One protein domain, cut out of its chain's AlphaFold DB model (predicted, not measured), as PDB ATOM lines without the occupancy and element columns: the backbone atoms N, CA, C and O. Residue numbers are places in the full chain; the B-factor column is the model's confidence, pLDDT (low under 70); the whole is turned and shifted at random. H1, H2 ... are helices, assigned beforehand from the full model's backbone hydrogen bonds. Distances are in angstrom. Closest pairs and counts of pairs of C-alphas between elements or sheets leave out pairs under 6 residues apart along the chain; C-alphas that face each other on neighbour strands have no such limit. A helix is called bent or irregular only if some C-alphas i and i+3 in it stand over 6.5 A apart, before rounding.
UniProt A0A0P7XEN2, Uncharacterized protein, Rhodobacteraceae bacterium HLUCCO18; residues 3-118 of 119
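Overview. This is residues 3 to 118 of the 119 residues of an uncharacterized protein of Rhodobacteraceae bacterium HLUCCO18 (UniProt A0A0P7XEN2). H1 lies in the middle of four helices, with H2 folded back beside it as a hairpin. The long H3 crosses H1 on one side and H4 crosses it on another, with H1 between them. The printed part has 116 residues with four named helices, H1 to H4 in chain order, and no named strand: all helix. It is compact, with a radius of gyration of the C-alphas of 14.3 A and spans of 47 by 33 by 25 A.

Along the chain. H1, residues 9 to 28, begins at C-alpha 9 (13.748, 5.570, -27.192) and is 29.5 A long; it is irregular, with C-alphas 10 and 13 7.4 A apart. H2, residues 33 to 57, is 36.2 A long. H3, residues 62 to 89, is 39.6 A long, with a kink of 29 degrees near residue 69. H4, residues 97 to 116, is 29.3 A long and ends at C-alpha 116 (3.337, -4.023, -42.884).

Arrangement. H1 and H2 are the hub, touching three helices each. They form a helical hairpin at a shallow tilt of 17 degrees, opposite ways; their closest C-alphas, Arg 25 and Gly 35, are 4.3 A apart. H1 touches residues 69 to 81 of H3 alone, at a steep tilt of 51 degrees, the same way; the closest C-alphas, Ala 19 and Thr 77, are 4.5 A apart. Residues 14 to 20 of H1 alone touch H4, at a steep tilt of 67 degrees, opposite ways; the closest C-alphas, Cys 17 and Cys 106, are 5.2 A apart. H2 and H3 form a helical hairpin at a steep tilt of 44 degrees; the closest C-alphas, Val 50 and Ala 65, are 5.8 A apart. H2 and H4 only just touch, with 3 pairs of C-alphas within 8 A, the closest being Leu 45 and Gln 110 at 6.8 A. H3 and H4 are only just apart, 8.4 A at the closest. The packing is mostly crossed, with 1 of 5 touching pairs at a shallow tilt. Every O i to N i+4 pair is within hydrogen-bond range in H2; the counts are 14 of 16 in H1, 22 of 24 in H3 and 15 of 16 in H4.

Size, cuts and confidence. The two C-alphas farthest apart, Ser 60 and Gly 91, are 47.7 A apart. The printed part has no cut; the links H1 to H2 and H2 to H3 are tight, and H3 to H4 is short. The mean pLDDT of the printed part is 92.4, and residues 117 to 118 are under 70.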
ATOM      1  N   GLU A   3      12.564   2.326 -15.904       93.69
ATOM      2  CA  GLU A   3      14.018   2.359 -15.690       93.69
ATOM      3  C   GLU A   3      14.775   1.402 -16.626       93.69
ATOM      4  O   GLU A   3      15.740   1.804 -17.272       93.69
ATOM      5  N   ALA A   4      14.283   0.165 -16.765       91.12
ATOM      6  CA  ALA A   4      14.883  -0.870 -17.611       91.12
ATOM      7  C   ALA A   4      14.859  -0.528 -19.111       91.12
ATOM      8  O   ALA A   4      15.609  -1.121 -19.880       91.12
ATOM      9  N   LEU A   5      13.998   0.408 -19.524       94.38
ATOM     10  CA  LEU A   5      13.797   0.816 -20.916       94.38
ATOM     11  C   LEU A   5      14.165   2.287 -21.156       94.38
ATOM     12  O   LEU A   5      13.783   2.860 -22.173       94.38
ATOM     13  N   SER A   6      14.880   2.921 -20.226       91.69
ATOM     14  CA  SER A   6      15.168   4.360 -20.276       91.69
ATOM     15  C   SER A   6      15.986   4.791 -21.504       91.69
ATOM     16  O   SER A   6      15.825   5.914 -21.976       91.69
ATOM     17  N   GLU A   7      16.796   3.891 -22.066       91.50
ATOM     18  CA  GLU A   7      17.620   4.122 -23.266       91.50
ATOM     19  C   GLU A   7      16.991   3.569 -24.559       91.50
ATOM     20  O   GLU A   7      17.587   3.631 -25.635       91.50
ATOM     21  N   ALA A   8      15.777   3.020 -24.474       89.81
ATOM     22  CA  ALA A   8      15.137   2.346 -25.598       89.81
ATOM     23  C   ALA A   8      14.556   3.306 -26.648       89.81
ATOM     24  O   ALA A   8      14.295   2.879 -27.773       89.81
ATOM     25  N   GLY A   9      14.320   4.572 -26.287       93.06
ATOM     26  CA  GLY A   9      13.748   5.570 -27.192       93.06
ATOM     27  C   GLY A   9      12.441   5.090 -27.828       93.06
ATOM     28  O   GLY A   9      11.559   4.558 -27.147       93.06
ATOM     29  N   LEU A  10      12.333   5.233 -29.148       93.69
ATOM     30  CA  LEU A  10      11.159   4.778 -29.905       93.69
ATOM     31  C   LEU A  10      10.991   3.249 -29.932       93.69
ATOM     32  O   LEU A  10       9.890   2.765 -30.185       93.69
ATOM     33  N   ALA A  11      12.042   2.480 -29.635       95.19
ATOM     34  CA  ALA A  11      11.975   1.020 -29.581       95.19
ATOM     35  C   ALA A  11      11.414   0.484 -28.250       95.19
ATOM     36  O   ALA A  11      11.150  -0.713 -28.145       95.19
ATOM     37  N   ALA A  12      11.188   1.337 -27.240       96.75
ATOM     38  CA  ALA A  12      10.685   0.935 -25.921       96.75
ATOM     39  C   ALA A  12       9.464  -0.012 -25.940       96.75
ATOM     40  O   ALA A  12       9.522  -1.036 -25.251       96.75
ATOM     41  N   PRO A  13       8.374   0.258 -26.692       95.94
ATOM     42  CA  PRO A  13       7.233  -0.658 -26.745       95.94
ATOM     43  C   PRO A  13       7.589  -2.021 -27.352       95.94
ATOM     44  O   PRO A  13       7.176  -3.051 -26.825       95.94
ATOM     45  N   LEU A  14       8.420  -2.043 -28.397       96.69
ATOM     46  CA  LEU A  14       8.864  -3.278 -29.048       96.69
ATOM     47  C   LEU A  14       9.719  -4.115 -28.097       96.69
ATOM     48  O   LEU A  14       9.439  -5.288 -27.896       96.69
ATOM     49  N   ILE A  15      10.702  -3.493 -27.438       97.44
ATOM     50  CA  ILE A  15      11.582  -4.159 -26.466       97.44
ATOM     51  C   ILE A  15      10.773  -4.724 -25.296       97.44
ATOM     52  O   ILE A  15      11.022  -5.850 -24.859       97.44
ATOM     53  N   ARG A  16       9.776  -3.976 -24.809       97.75
ATOM     54  CA  ARG A  16       8.862  -4.454 -23.768       97.75
ATOM     55  C   ARG A  16       8.096  -5.697 -24.223       97.75
ATOM     56  O   ARG A  16       8.034  -6.669 -23.476       97.75
ATOM     57  N   CYS A  17       7.552  -5.690 -25.435       97.88
ATOM     58  CA  CYS A  17       6.797  -6.822 -25.959       97.88
ATOM     59  C   CYS A  17       7.681  -8.035 -26.273       97.88
ATOM     60  O   CYS A  17       7.312  -9.157 -25.928       97.88
ATOM     61  N   THR A  18       8.890  -7.823 -26.800       97.94
ATOM     62  CA  THR A  18       9.917  -8.867 -26.930       97.94
ATOM     63  C   THR A  18      10.193  -9.522 -25.578       97.94
ATOM     64  O   THR A  18      10.192 -10.748 -25.465       97.94
ATOM     65  N   ALA A  19      10.373  -8.719 -24.525       97.94
ATOM     66  CA  ALA A  19      10.608  -9.217 -23.176       97.94
ATOM     67  C   ALA A  19       9.413  -9.996 -22.597       97.94
ATOM     68  O   ALA A  19       9.612 -11.008 -21.922       97.94
ATOM     69  N   LEU A  20       8.177  -9.570 -22.878       97.12
ATOM     70  CA  LEU A  20       6.970 -10.283 -22.452       97.12
ATOM     71  C   LEU A  20       6.880 -11.673 -23.097       97.12
ATOM     72  O   LEU A  20       6.694 -12.669 -22.395       97.12
ATOM     73  N   PHE A  21       7.056 -11.763 -24.418       96.38
ATOM     74  CA  PHE A  21       7.017 -13.052 -25.115       96.38
ATOM     75  C   PHE A  21       8.198 -13.945 -24.739       96.38
ATOM     76  O   PHE A  21       8.016 -15.149 -24.552       96.38
ATOM     77  N   ARG A  22       9.378 -13.369 -24.498       96.94
ATOM     78  CA  ARG A  22      10.502 -14.115 -23.931       96.94
ATOM     79  C   ARG A  22      10.167 -14.690 -22.555       96.94
ATOM     80  O   ARG A  22      10.425 -15.868 -22.312       96.94
ATOM     81  N   ALA A  23       9.554 -13.903 -21.670       96.12
ATOM     82  CA  ALA A  23       9.108 -14.383 -20.364       96.12
ATOM     83  C   ALA A  23       8.076 -15.518 -20.502       96.12
ATOM     84  O   ALA A  23       8.171 -16.519 -19.795       96.12
ATOM     85  N   PHE A  24       7.150 -15.428 -21.464       91.81
ATOM     86  CA  PHE A  24       6.191 -16.502 -21.747       91.81
ATOM     87  C   PHE A  24       6.864 -17.762 -22.259       91.81
ATOM     88  O   PHE A  24       6.490 -18.852 -21.841       91.81
ATOM     89  N   ARG A  25       7.843 -17.634 -23.157       94.19
ATOM     90  CA  ARG A  25       8.598 -18.779 -23.667       94.19
ATOM     91  C   ARG A  25       9.335 -19.491 -22.539       94.19
ATOM     92  O   ARG A  25       9.276 -20.714 -22.447       94.19
ATOM     93  N   LEU A  26       9.983 -18.725 -21.662       94.00
ATOM     94  CA  LEU A  26      10.688 -19.256 -20.495       94.00
ATOM     95  C   LEU A  26       9.730 -19.897 -19.483       94.00
ATOM     96  O   LEU A  26      10.064 -20.927 -18.903       94.00
ATOM     97  N   HIS A  27       8.537 -19.328 -19.297       89.88
ATOM     98  CA  HIS A  27       7.526 -19.868 -18.392       89.88
ATOM     99  C   HIS A  27       6.816 -21.113 -18.953       89.88
ATOM    100  O   HIS A  27       6.678 -22.117 -18.261       89.88
ATOM    101  N   GLY A  28       6.368 -21.058 -20.210       84.31
ATOM    102  CA  GLY A  28       5.637 -22.129 -20.892       84.31
ATOM    103  C   GLY A  28       6.512 -23.317 -21.294       84.31
ATOM    104  O   GLY A  28       5.992 -24.408 -21.523       84.31
ATOM    105  N   GLY A  29       7.832 -23.128 -21.339       85.38
ATOM    106  CA  GLY A  29       8.809 -24.163 -21.650       85.38
ATOM    107  C   GLY A  29       9.065 -24.322 -23.149       85.38
ATOM    108  O   GLY A  29       8.161 -24.222 -23.985       85.38
ATOM    109  N   GLU A  30      10.326 -24.592 -23.484       84.81
ATOM    110  CA  GLU A  30      10.770 -24.818 -24.860       84.81
ATOM    111  C   GLU A  30      10.129 -26.081 -25.460       84.81
ATOM    112  O   GLU A  30       9.988 -27.104 -24.789       84.81
ATOM    113  N   GLY A  31       9.728 -26.007 -26.734       81.06
ATOM    114  CA  GLY A  31       9.100 -27.121 -27.459       81.06
ATOM    115  C   GLY A  31       7.625 -27.369 -27.125       81.06
ATOM    116  O   GLY A  31       7.058 -28.376 -27.546       81.06
ATOM    117  N   THR A  32       6.986 -26.481 -26.361       91.19
ATOM    118  CA  THR A  32       5.525 -26.482 -26.202       91.19
ATOM    119  C   THR A  32       4.874 -25.597 -27.269       91.19
ATOM    120  O   THR A  32       5.489 -24.615 -27.682       91.19
ATOM    121  N   PRO A  33       3.608 -25.840 -27.670       89.06
ATOM    122  CA  PRO A  33       2.918 -24.964 -28.626       89.06
ATOM    123  C   PRO A  33       2.882 -23.493 -28.186       89.06
ATOM    124  O   PRO A  33       2.974 -22.580 -29.006       89.06
ATOM    125  N   MET A  34       2.778 -23.259 -26.873       85.94
ATOM    126  CA  MET A  34       2.848 -21.921 -26.286       85.94
ATOM    127  C   MET A  34       4.256 -21.328 -26.408       85.94
ATOM    128  O   MET A  34       4.389 -20.182 -26.831       85.94
ATOM    129  N   GLY A  35       5.295 -22.096 -26.067       90.38
ATOM    130  CA  GLY A  35       6.688 -21.662 -26.160       90.38
ATOM    131  C   GLY A  35       7.135 -21.387 -27.596       90.38
ATOM    132  O   GLY A  35       7.815 -20.396 -27.835       90.38
ATOM    133  N   GLU A  36       6.706 -22.207 -28.556       92.50
ATOM    134  CA  GLU A  36       6.957 -22.006 -29.990       92.50
ATOM    135  C   GLU A  36       6.256 -20.752 -30.512       92.50
ATOM    136  O   GLU A  36       6.885 -19.922 -31.166       92.50
ATOM    137  N   SER A  37       4.978 -20.570 -30.161       91.06
ATOM    138  CA  SER A  37       4.243 -19.355 -30.519       91.06
ATOM    139  C   SER A  37       4.933 -18.122 -29.942       91.06
ATOM    140  O   SER A  37       5.151 -17.157 -30.660       91.06
ATOM    141  N   ALA A  38       5.320 -18.150 -28.665       93.19
ATOM    142  CA  ALA A  38       6.022 -17.043 -28.025       93.19
ATOM    143  C   ALA A  38       7.403 -16.774 -28.651       93.19
ATOM    144  O   ALA A  38       7.767 -15.615 -28.815       93.19
ATOM    145  N   ALA A  39       8.139 -17.815 -29.057       93.69
ATOM    146  CA  ALA A  39       9.431 -17.679 -29.731       93.69
ATOM    147  C   ALA A  39       9.319 -16.948 -31.074       93.69
ATOM    148  O   ALA A  39      10.152 -16.094 -31.369       93.69
ATOM    149  N   ALA A  40       8.290 -17.265 -31.869       92.12
ATOM    150  CA  ALA A  40       8.046 -16.580 -33.136       92.12
ATOM    151  C   ALA A  40       7.798 -15.081 -32.907       92.12
ATOM    152  O   ALA A  40       8.483 -14.245 -33.487       92.12
ATOM    153  N   ARG A  41       6.909 -14.743 -31.961       93.69
ATOM    154  CA  ARG A  41       6.606 -13.343 -31.618       93.69
ATOM    155  C   ARG A  41       7.813 -12.586 -31.065       93.69
ATOM    156  O   ARG A  41       8.027 -11.428 -31.409       93.69
ATOM    157  N   GLU A  42       8.596 -13.235 -30.201       95.06
ATOM    158  CA  GLU A  42       9.845 -12.686 -29.661       95.06
ATOM    159  C   GLU A  42      10.819 -12.330 -30.793       95.06
ATOM    160  O   GLU A  42      11.409 -11.252 -30.763       95.06
ATOM    161  N   ALA A  43      10.975 -13.209 -31.787       93.06
ATOM    162  CA  ALA A  43      11.908 -13.008 -32.891       93.06
ATOM    163  C   ALA A  43      11.514 -11.824 -33.788       93.06
ATOM    164  O   ALA A  43      12.368 -10.978 -34.066       93.06
ATOM    165  N   ASP A  44      10.240 -11.734 -34.182       92.31
ATOM    166  CA  ASP A  44       9.738 -10.651 -35.037       92.31
ATOM    167  C   ASP A  44       9.945  -9.289 -34.361       92.31
ATOM    168  O   ASP A  44      10.601  -8.394 -34.897       92.31
ATOM    169  N   LEU A  45       9.484  -9.159 -33.114       94.50
ATOM    170  CA  LEU A  45       9.595  -7.914 -32.356       94.50
ATOM    171  C   LEU A  45      11.047  -7.554 -32.032       94.50
ATOM    172  O   LEU A  45      11.398  -6.371 -32.024       94.50
ATOM    173  N   ALA A  46      11.917  -8.540 -31.794       93.94
ATOM    174  CA  ALA A  46      13.343  -8.291 -31.616       93.94
ATOM    175  C   ALA A  46      13.959  -7.689 -32.887       93.94
ATOM    176  O   ALA A  46      14.672  -6.687 -32.793       93.94
ATOM    177  N   ALA A  47      13.644  -8.229 -34.066       92.94
ATOM    178  CA  ALA A  47      14.132  -7.696 -35.335       92.94
ATOM    179  C   ALA A  47      13.642  -6.258 -35.574       92.94
ATOM    180  O   ALA A  47      14.452  -5.367 -35.852       92.94
ATOM    181  N   THR A  48      12.348  -5.992 -35.377       93.88
ATOM    182  CA  THR A  48      11.781  -4.643 -35.523       93.88
ATOM    183  C   THR A  48      12.363  -3.670 -34.500       93.88
ATOM    184  O   THR A  48      12.678  -2.532 -34.843       93.88
ATOM    185  N   SER A  49      12.579  -4.103 -33.250       93.88
ATOM    186  CA  SER A  49      13.182  -3.253 -32.215       93.88
ATOM    187  C   SER A  49      14.589  -2.790 -32.594       93.88
ATOM    188  O   SER A  49      14.917  -1.621 -32.390       93.88
ATOM    189  N   VAL A  50      15.387  -3.667 -33.215       94.31
ATOM    190  CA  VAL A  50      16.724  -3.337 -33.723       94.31
ATOM    191  C   VAL A  50      16.626  -2.290 -34.826       94.31
ATOM    192  O   VAL A  50      17.309  -1.270 -34.749       94.31
ATOM    193  N   ALA A  51      15.748  -2.498 -35.809       93.56
ATOM    194  CA  ALA A  51      15.577  -1.571 -36.925       93.56
ATOM    195  C   ALA A  51      15.130  -0.171 -36.458       93.56
ATOM    196  O   ALA A  51      15.705   0.840 -36.871       93.56
ATOM    197  N   ILE A  52      14.150  -0.103 -35.551       93.38
ATOM    198  CA  ILE A  52      13.654   1.167 -35.007       93.38
ATOM    199  C   ILE A  52      14.727   1.866 -34.178       93.38
ATOM    200  O   ILE A  52      14.957   3.057 -34.373       93.38
ATOM    201  N   TRP A  53      15.430   1.147 -33.301       94.62
ATOM    202  CA  TRP A  53      16.479   1.747 -32.478       94.62
ATOM    203  C   TRP A  53      17.644   2.285 -33.322       94.62
ATOM    204  O   TRP A  53      18.158   3.374 -33.061       94.62
ATOM    205  N   GLN A  54      18.044   1.562 -34.375       94.62
ATOM    206  CA  GLN A  54      19.057   2.036 -35.325       94.62
ATOM    207  C   GLN A  54      18.623   3.324 -36.020       94.62
ATOM    208  O   GLN A  54      19.418   4.257 -36.136       94.62
ATOM    209  N   SER A  55      17.362   3.384 -36.460       93.12
ATOM    210  CA  SER A  55      16.802   4.583 -37.080       93.12
ATOM    211  C   SER A  55      16.725   5.761 -36.105       93.12
ATOM    212  O   SER A  55      17.014   6.885 -36.502       93.12
ATOM    213  N   ASP A  56      16.340   5.517 -34.852       93.75
ATOM    214  CA  ASP A  56      16.172   6.545 -33.816       93.75
ATOM    215  C   ASP A  56      17.521   7.151 -33.395       93.75
ATOM    216  O   ASP A  56      17.677   8.364 -33.271       93.75
ATOM    217  N   THR A  57      18.542   6.305 -33.248       92.19
ATOM    218  CA  THR A  57      19.879   6.722 -32.796       92.19
ATOM    219  C   THR A  57      20.831   7.117 -33.925       92.19
ATOM    220  O   THR A  57      21.900   7.670 -33.668       92.19
ATOM    221  N   GLY A  58      20.479   6.828 -35.181       91.25
ATOM    222  CA  GLY A  58      21.366   7.008 -36.333       91.25
ATOM    223  C   GLY A  58      22.545   6.026 -36.365       91.25
ATOM    224  O   GLY A  58      23.535   6.275 -37.057       91.25
ATOM    225  N   THR A  59      22.470   4.922 -35.617       91.06
ATOM    226  CA  THR A  59      23.549   3.931 -35.522       91.06
ATOM    227  C   THR A  59      23.534   2.986 -36.721       91.06
ATOM    228  O   THR A  59      22.643   2.151 -36.872       91.06
ATOM    229  N   SER A  60      24.570   3.053 -37.559       78.06
ATOM    230  CA  SER A  60      24.760   2.140 -38.691       78.06
ATOM    231  C   SER A  60      25.519   0.879 -38.252       78.06
ATOM    232  O   SER A  60      26.722   0.757 -38.479       78.06
ATOM    233  N   GLY A  61      24.845  -0.052 -37.578       86.12
ATOM    234  CA  GLY A  61      25.455  -1.327 -37.191       86.12
ATOM    235  C   GLY A  61      24.511  -2.225 -36.402       86.12
ATOM    236  O   GLY A  61      24.009  -1.827 -35.352       86.12
ATOM    237  N   THR A  62      24.253  -3.435 -36.906       90.19
ATOM    238  CA  THR A  62      23.376  -4.412 -36.230       90.19
ATOM    239  C   THR A  62      23.977  -4.885 -34.916       90.19
ATOM    240  O   THR A  62      23.254  -5.018 -33.939       90.19
ATOM    241  N   GLU A  63      25.296  -5.064 -34.862       92.88
ATOM    242  CA  GLU A  63      26.000  -5.483 -33.647       92.88
ATOM    243  C   GLU A  63      25.815  -4.474 -32.506       92.88
ATOM    244  O   GLU A  63      25.308  -4.845 -31.454       92.88
ATOM    245  N   ALA A  64      26.081  -3.187 -32.751       90.25
ATOM    246  CA  ALA A  64      25.901  -2.131 -31.750       90.25
ATOM    247  C   ALA A  64      24.442  -2.003 -31.268       90.25
ATOM    248  O   ALA A  64      24.188  -1.788 -30.086       90.25
ATOM    249  N   ALA A  65      23.472  -2.167 -32.173       91.25
ATOM    250  CA  ALA A  65      22.058  -2.144 -31.805       91.25
ATOM    251  C   ALA A  65      21.665  -3.349 -30.940       91.25
ATOM    252  O   ALA A  65      20.951  -3.200 -29.952       91.25
ATOM    253  N   VAL A  66      22.166  -4.542 -31.267       92.81
ATOM    254  CA  VAL A  66      21.946  -5.752 -30.463       92.81
ATOM    255  C   VAL A  66      22.612  -5.624 -29.090       92.81
ATOM    256  O   VAL A  66      21.982  -5.960 -28.089       92.81
ATOM    257  N   GLU A  67      23.838  -5.098 -29.016       94.44
ATOM    258  CA  GLU A  67      24.545  -4.841 -27.753       94.44
ATOM    259  C   GLU A  67      23.774  -3.885 -26.832       94.44
ATOM    260  O   GLU A  67      23.758  -4.098 -25.620       94.44
ATOM    261  N   ALA A  68      23.091  -2.882 -27.392       92.44
ATOM    262  CA  ALA A  68      22.234  -1.976 -26.631       92.44
ATOM    263  C   ALA A  68      20.909  -2.636 -26.205       92.44
ATOM    264  O   ALA A  68      20.475  -2.505 -25.061       92.44
ATOM    265  N   ILE A  69      20.255  -3.368 -27.112       94.81
ATOM    266  CA  ILE A  69      18.896  -3.885 -26.899       94.81
ATOM    267  C   ILE A  69      18.861  -5.118 -26.001       94.81
ATOM    268  O   ILE A  69      17.970  -5.234 -25.159       94.81
ATOM    269  N   VAL A  70      19.806  -6.049 -26.152       95.75
ATOM    270  CA  VAL A  70      19.788  -7.330 -25.424       95.75
ATOM    271  C   VAL A  70      19.740  -7.143 -23.899       95.75
ATOM    272  O   VAL A  70      18.914  -7.811 -23.267       95.75
ATOM    273  N   PRO A  71      20.533  -6.242 -23.282       97.00
ATOM    274  CA  PRO A  71      20.421  -5.948 -21.855       97.00
ATOM    275  C   PRO A  71      19.039  -5.424 -21.447       97.00
ATOM    276  O   PRO A  71      18.507  -5.862 -20.430       97.00
ATOM    277  N   MET A  72      18.429  -4.541 -22.248       97.56
ATOM    278  CA  MET A  72      17.097  -3.987 -21.969       97.56
ATOM    279  C   MET A  72      16.008  -5.063 -22.050       97.56
ATOM    280  O   MET A  72      15.165  -5.159 -21.156       97.56
ATOM    281  N   VAL A  73      16.060  -5.925 -23.074       97.75
ATOM    282  CA  VAL A  73      15.168  -7.092 -23.187       97.75
ATOM    283  C   VAL A  73      15.341  -8.003 -21.975       97.75
ATOM    284  O   VAL A  73      14.346  -8.421 -21.386       97.75
ATOM    285  N   GLY A  74      16.581  -8.302 -21.577       97.81
ATOM    286  CA  GLY A  74      16.877  -9.135 -20.409       97.81
ATOM    287  C   GLY A  74      16.291  -8.559 -19.121       97.81
ATOM    288  O   GLY A  74      15.496  -9.222 -18.459       97.81
ATOM    289  N   ALA A  75      16.588  -7.294 -18.823       98.00
ATOM    290  CA  ALA A  75      16.087  -6.616 -17.630       98.00
ATOM    291  C   ALA A  75      14.549  -6.548 -17.595       98.00
ATOM    292  O   ALA A  75      13.933  -6.792 -16.557       98.00
ATOM    293  N   ALA A  76      13.902  -6.256 -18.726       98.12
ATOM    294  CA  ALA A  76      12.444  -6.269 -18.814       98.12
ATOM    295  C   ALA A  76      11.858  -7.689 -18.680       98.12
ATOM    296  O   ALA A  76      10.803  -7.856 -18.066       98.12
ATOM    297  N   THR A  77      12.548  -8.713 -19.196       98.25
ATOM    298  CA  THR A  77      12.135 -10.123 -19.083       98.25
ATOM    299  C   THR A  77      12.122 -10.552 -17.620       98.25
ATOM    300  O   THR A  77      11.140 -11.136 -17.162       98.25
ATOM    301  N   ASP A  78      13.169 -10.206 -16.870       97.94
ATOM    302  CA  ASP A  78      13.277 -10.526 -15.446       97.94
ATOM    303  C   ASP A  78      12.136  -9.898 -14.636       97.94
ATOM    304  O   ASP A  78      11.569 -10.544 -13.754       97.94
ATOM    305  N   LEU A  79      11.729  -8.667 -14.970       97.62
ATOM    306  CA  LEU A  79      10.582  -8.011 -14.338       97.62
ATOM    307  C   LEU A  79       9.263  -8.744 -14.616       97.62
ATOM    308  O   LEU A  79       8.443  -8.896 -13.706       97.62
ATOM    309  N   PHE A  80       9.046  -9.212 -15.847       97.62
ATOM    310  CA  PHE A  80       7.851  -9.983 -16.188       97.62
ATOM    311  C   PHE A  80       7.833 -11.351 -15.504       97.62
ATOM    312  O   PHE A  80       6.805 -11.731 -14.947       97.62
ATOM    313  N   LEU A  81       8.962 -12.061 -15.475       96.12
ATOM    314  CA  LEU A  81       9.084 -13.333 -14.759       96.12
ATOM    315  C   LEU A  81       8.852 -13.162 -13.253       96.12
ATOM    316  O   LEU A  81       8.129 -13.957 -12.653       96.12
ATOM    317  N   ALA A  82       9.404 -12.105 -12.649       96.12
ATOM    318  CA  ALA A  82       9.179 -11.791 -11.241       96.12
ATOM    319  C   ALA A  82       7.696 -11.521 -10.945       96.12
ATOM    320  O   ALA A  82       7.170 -12.020  -9.951       96.12
ATOM    321  N   ARG A  83       7.001 -10.787 -11.827       95.31
ATOM    322  CA  ARG A  83       5.556 -10.536 -11.713       95.31
ATOM    323  C   ARG A  83       4.743 -11.828 -11.806       95.31
ATOM    324  O   ARG A  83       3.906 -12.079 -10.946       95.31
ATOM    325  N   MET A  84       5.031 -12.676 -12.795       94.88
ATOM    326  CA  MET A  84       4.380 -13.984 -12.950       94.88
ATOM    327  C   MET A  84       4.579 -14.875 -11.719       94.88
ATOM    328  O   MET A  84       3.628 -15.495 -11.249       94.88
ATOM    329  N   GLY A  85       5.802 -14.917 -11.177       94.75
ATOM    330  CA  GLY A  85       6.109 -15.645  -9.946       94.75
ATOM    331  C   GLY A  85       5.334 -15.105  -8.744       94.75
ATOM    332  O   GLY A  85       4.686 -15.872  -8.039       94.75
ATOM    333  N   ALA A  86       5.315 -13.782  -8.561       94.88
ATOM    334  CA  ALA A  86       4.576 -13.140  -7.474       94.88
ATOM    335  C   ALA A  86       3.063 -13.412  -7.544       94.88
ATOM    336  O   ALA A  86       2.427 -13.620  -6.510       94.88
ATOM    337  N   ASN A  87       2.486 -13.455  -8.749       93.31
ATOM    338  CA  ASN A  87       1.069 -13.767  -8.936       93.31
ATOM    339  C   ASN A  87       0.735 -15.210  -8.528       93.31
ATOM    340  O   ASN A  87      -0.277 -15.447  -7.863       93.31
ATOM    341  N   LEU A  88       1.611 -16.162  -8.867       92.44
ATOM    342  CA  LEU A  88       1.484 -17.557  -8.439       92.44
ATOM    343  C   LEU A  88       1.621 -17.700  -6.919       92.44
ATOM    344  O   LEU A  88       0.806 -18.380  -6.294       92.44
ATOM    345  N   ASP A  89       2.601 -17.024  -6.315       93.69
ATOM    346  CA  ASP A  89       2.823 -17.046  -4.863       93.69
ATOM    347  C   ASP A  89       1.642 -16.438  -4.088       93.69
ATOM    348  O   ASP A  89       1.318 -16.880  -2.983       93.69
ATOM    349  N   ALA A  90       0.947 -15.465  -4.682       93.06
ATOM    350  CA  ALA A  90      -0.284 -14.890  -4.144       93.06
ATOM    351  C   ALA A  90      -1.513 -15.820  -4.270       93.06
ATOM    352  O   ALA A  90      -2.602 -15.464  -3.814       93.06
ATOM    353  N   GLY A  91      -1.362 -17.005  -4.872       86.75
ATOM    354  CA  GLY A  91      -2.445 -17.961  -5.113       86.75
ATOM    355  C   GLY A  91      -3.342 -17.602  -6.301       86.75
ATOM    356  O   GLY A  91      -4.439 -18.151  -6.424       86.75
ATOM    357  N   GLY A  92      -2.903 -16.668  -7.149       86.94
ATOM    358  CA  GLY A  92      -3.563 -16.301  -8.396       86.94
ATOM    359  C   GLY A  92      -3.136 -17.173  -9.580       86.94
ATOM    360  O   GLY A  92      -2.429 -18.172  -9.439       86.94
ATOM    361  N   GLY A  93      -3.580 -16.780 -10.775       87.88
ATOM    362  CA  GLY A  93      -3.003 -17.281 -12.021       87.88
ATOM    363  C   GLY A  93      -1.656 -16.619 -12.315       87.88
ATOM    364  O   GLY A  93      -1.265 -15.668 -11.654       87.88
ATOM    365  N   VAL A  94      -0.967 -17.084 -13.357       87.62
ATOM    366  CA  VAL A  94       0.247 -16.427 -13.891       87.62
ATOM    367  C   VAL A  94      -0.042 -14.971 -14.287       87.62
ATOM    368  O   VAL A  94       0.798 -14.084 -14.131       87.62
ATOM    369  N   PHE A  95      -1.260 -14.738 -14.774       87.69
ATOM    370  CA  PHE A  95      -1.742 -13.467 -15.278       87.69
ATOM    371  C   PHE A  95      -2.577 -12.728 -14.242       87.69
ATOM    372  O   PHE A  95      -3.552 -13.259 -13.711       87.69
ATOM    373  N   ASP A  96      -2.184 -11.485 -13.992       92.31
ATOM    374  CA  ASP A  96      -3.040 -10.479 -13.382       92.31
ATOM    375  C   ASP A  96      -3.598  -9.541 -14.476       92.31
ATOM    376  O   ASP A  96      -3.101  -9.565 -15.609       92.31
ATOM    377  N   PRO A  97      -4.596  -8.694 -14.166       93.44
ATOM    378  CA  PRO A  97      -5.261  -7.864 -15.170       93.44
ATOM    379  C   PRO A  97      -4.349  -6.911 -15.955       93.44
ATOM    380  O   PRO A  97      -4.617  -6.647 -17.130       93.44
ATOM    381  N   ASP A  98      -3.271  -6.388 -15.358       91.44
ATOM    382  CA  ASP A  98      -2.384  -5.504 -16.123       91.44
ATOM    383  C   ASP A  98      -1.483  -6.323 -17.047       91.44
ATOM    384  O   ASP A  98      -1.187  -5.877 -18.151       91.44
ATOM    385  N   LEU A  99      -1.059  -7.521 -16.631       92.56
ATOM    386  CA  LEU A  99      -0.291  -8.413 -17.497       92.56
ATOM    387  C   LEU A  99      -1.140  -8.920 -18.674       92.56
ATOM    388  O   LEU A  99      -0.622  -9.055 -19.780       92.56
ATOM    389  N   GLU A 100      -2.438  -9.150 -18.466       94.06
ATOM    390  CA  GLU A 100      -3.390  -9.439 -19.550       94.06
ATOM    391  C   GLU A 100      -3.532  -8.249 -20.505       94.06
ATOM    392  O   GLU A 100      -3.494  -8.421 -21.723       94.06
ATOM    393  N   THR A 101      -3.643  -7.035 -19.961       95.56
ATOM    394  CA  THR A 101      -3.719  -5.804 -20.761       95.56
ATOM    395  C   THR A 101      -2.454  -5.603 -21.596       95.56
ATOM    396  O   THR A 101      -2.537  -5.304 -22.787       95.56
ATOM    397  N   GLU A 102      -1.281  -5.818 -20.998       94.69
ATOM    398  CA  GLU A 102       0.006  -5.729 -21.690       94.69
ATOM    399  C   GLU A 102       0.133  -6.806 -22.777       94.69
ATOM    400  O   GLU A 102       0.601  -6.521 -23.876       94.69
ATOM    401  N   LEU A 103      -0.348  -8.027 -22.521       93.62
ATOM    402  CA  LEU A 103      -0.377  -9.081 -23.534       93.62
ATOM    403  C   LEU A 103      -1.235  -8.689 -24.739       93.62
ATOM    404  O   LEU A 103      -0.797  -8.861 -25.874       93.62
ATOM    405  N   VAL A 104      -2.435  -8.152 -24.509       96.12
ATOM    406  CA  VAL A 104      -3.313  -7.688 -25.594       96.12
ATOM    407  C   VAL A 104      -2.631  -6.592 -26.410       96.12
ATOM    408  O   VAL A 104      -2.646  -6.651 -27.638       96.12
ATOM    409  N   TYR A 105      -1.993  -5.630 -25.740       96.44
ATOM    410  CA  TYR A 105      -1.219  -4.584 -26.402       96.44
ATOM    411  C   TYR A 105      -0.099  -5.166 -27.278       96.44
ATOM    412  O   TYR A 105       0.022  -4.808 -28.448       96.44
ATOM    413  N   CYS A 106       0.684  -6.102 -26.744       96.88
ATOM    414  CA  CYS A 106       1.811  -6.688 -27.463       96.88
ATOM    415  C   CYS A 106       1.405  -7.582 -28.634       96.88
ATOM    416  O   CYS A 106       2.117  -7.621 -29.635       96.88
ATOM    417  N   VAL A 107       0.270  -8.277 -28.533       94.94
ATOM    418  CA  VAL A 107      -0.299  -9.019 -29.666       94.94
ATOM    419  C   VAL A 107      -0.737  -8.051 -30.763       94.94
ATOM    420  O   VAL A 107      -0.343  -8.237 -31.907       94.94
ATOM    421  N   ALA A 108      -1.463  -6.984 -30.418       95.94
ATOM    422  CA  ALA A 108      -1.903  -5.993 -31.401       95.94
ATOM    423  C   ALA A 108      -0.720  -5.312 -32.110       95.94
ATOM    424  O   ALA A 108      -0.731  -5.177 -33.329       95.94
ATOM    425  N   LEU A 109       0.328  -4.948 -31.363       93.75
ATOM    426  CA  LEU A 109       1.541  -4.365 -31.934       93.75
ATOM    427  C   LEU A 109       2.234  -5.323 -32.912       93.75
ATOM    428  O   LEU A 109       2.708  -4.893 -33.958       93.75
ATOM    429  N   GLN A 110       2.298  -6.616 -32.585       91.38
ATOM    430  CA  GLN A 110       2.874  -7.606 -33.491       91.38
ATOM    431  C   GLN A 110       2.031  -7.761 -34.764       91.38
ATOM    432  O   GLN A 110       2.594  -7.792 -35.854       91.38
ATOM    433  N   ASP A 111       0.705  -7.831 -34.637       92.06
ATOM    434  CA  ASP A 111      -0.198  -7.961 -35.783       92.06
ATOM    435  C   ASP A 111      -0.075  -6.748 -36.729       92.06
ATOM    436  O   ASP A 111      -0.064  -6.908 -37.949       92.06
ATOM    437  N   GLU A 112       0.084  -5.538 -36.181       91.19
ATOM    438  CA  GLU A 112       0.330  -4.317 -36.962       91.19
ATOM    439  C   GLU A 112       1.660  -4.350 -37.725       91.19
ATOM    440  O   GLU A 112       1.728  -3.844 -38.843       91.19
ATOM    441  N   ILE A 113       2.711  -4.927 -37.137       87.75
ATOM    442  CA  ILE A 113       4.019  -5.087 -37.789       87.75
ATOM    443  C   ILE A 113       3.932  -6.138 -38.892       87.75
ATOM    444  O   ILE A 113       4.359  -5.878 -40.011       87.75
ATOM    445  N   ALA A 114       3.329  -7.293 -38.604       85.00
ATOM    446  CA  ALA A 114       3.178  -8.369 -39.578       85.00
ATOM    447  C   ALA A 114       2.391  -7.911 -40.817       85.00
ATOM    448  O   ALA A 114       2.756  -8.257 -41.935       85.00
ATOM    449  N   ALA A 115       1.362  -7.077 -40.634       87.56
ATOM    450  CA  ALA A 115       0.593  -6.510 -41.740       87.56
ATOM    451  C   ALA A 115       1.401  -5.538 -42.624       87.56
ATOM    452  O   ALA A 115       1.046  -5.342 -43.782       87.56
ATOM    453  N   GLN A 116       2.470  -4.921 -42.106       78.19
ATOM    454  CA  GLN A 116       3.337  -4.023 -42.884       78.19
ATOM    455  C   GLN A 116       4.336  -4.778 -43.770       78.19
ATOM    456  O   GLN A 116       4.831  -4.200 -44.733       78.19
ATOM    457  N   ASP A 117       4.618  -6.046 -43.464       65.12
ATOM    458  CA  ASP A 117       5.525  -6.895 -44.245       65.12
ATOM    459  C   ASP A 117       4.821  -7.587 -45.438       65.12
ATOM    460  O   ASP A 117       5.483  -8.207 -46.274       65.12
ATOM    461  N   GLU A 118       3.486  -7.500 -45.526       63.22
ATOM    462  CA  GLU A 118       2.668  -8.096 -46.599       63.22
ATOM    463  C   GLU A 118       2.383  -7.146 -47.789       63.22
ATOM    464  O   GLU A 118       1.854  -7.608 -48.807       63.22
TER     465      GLU A 118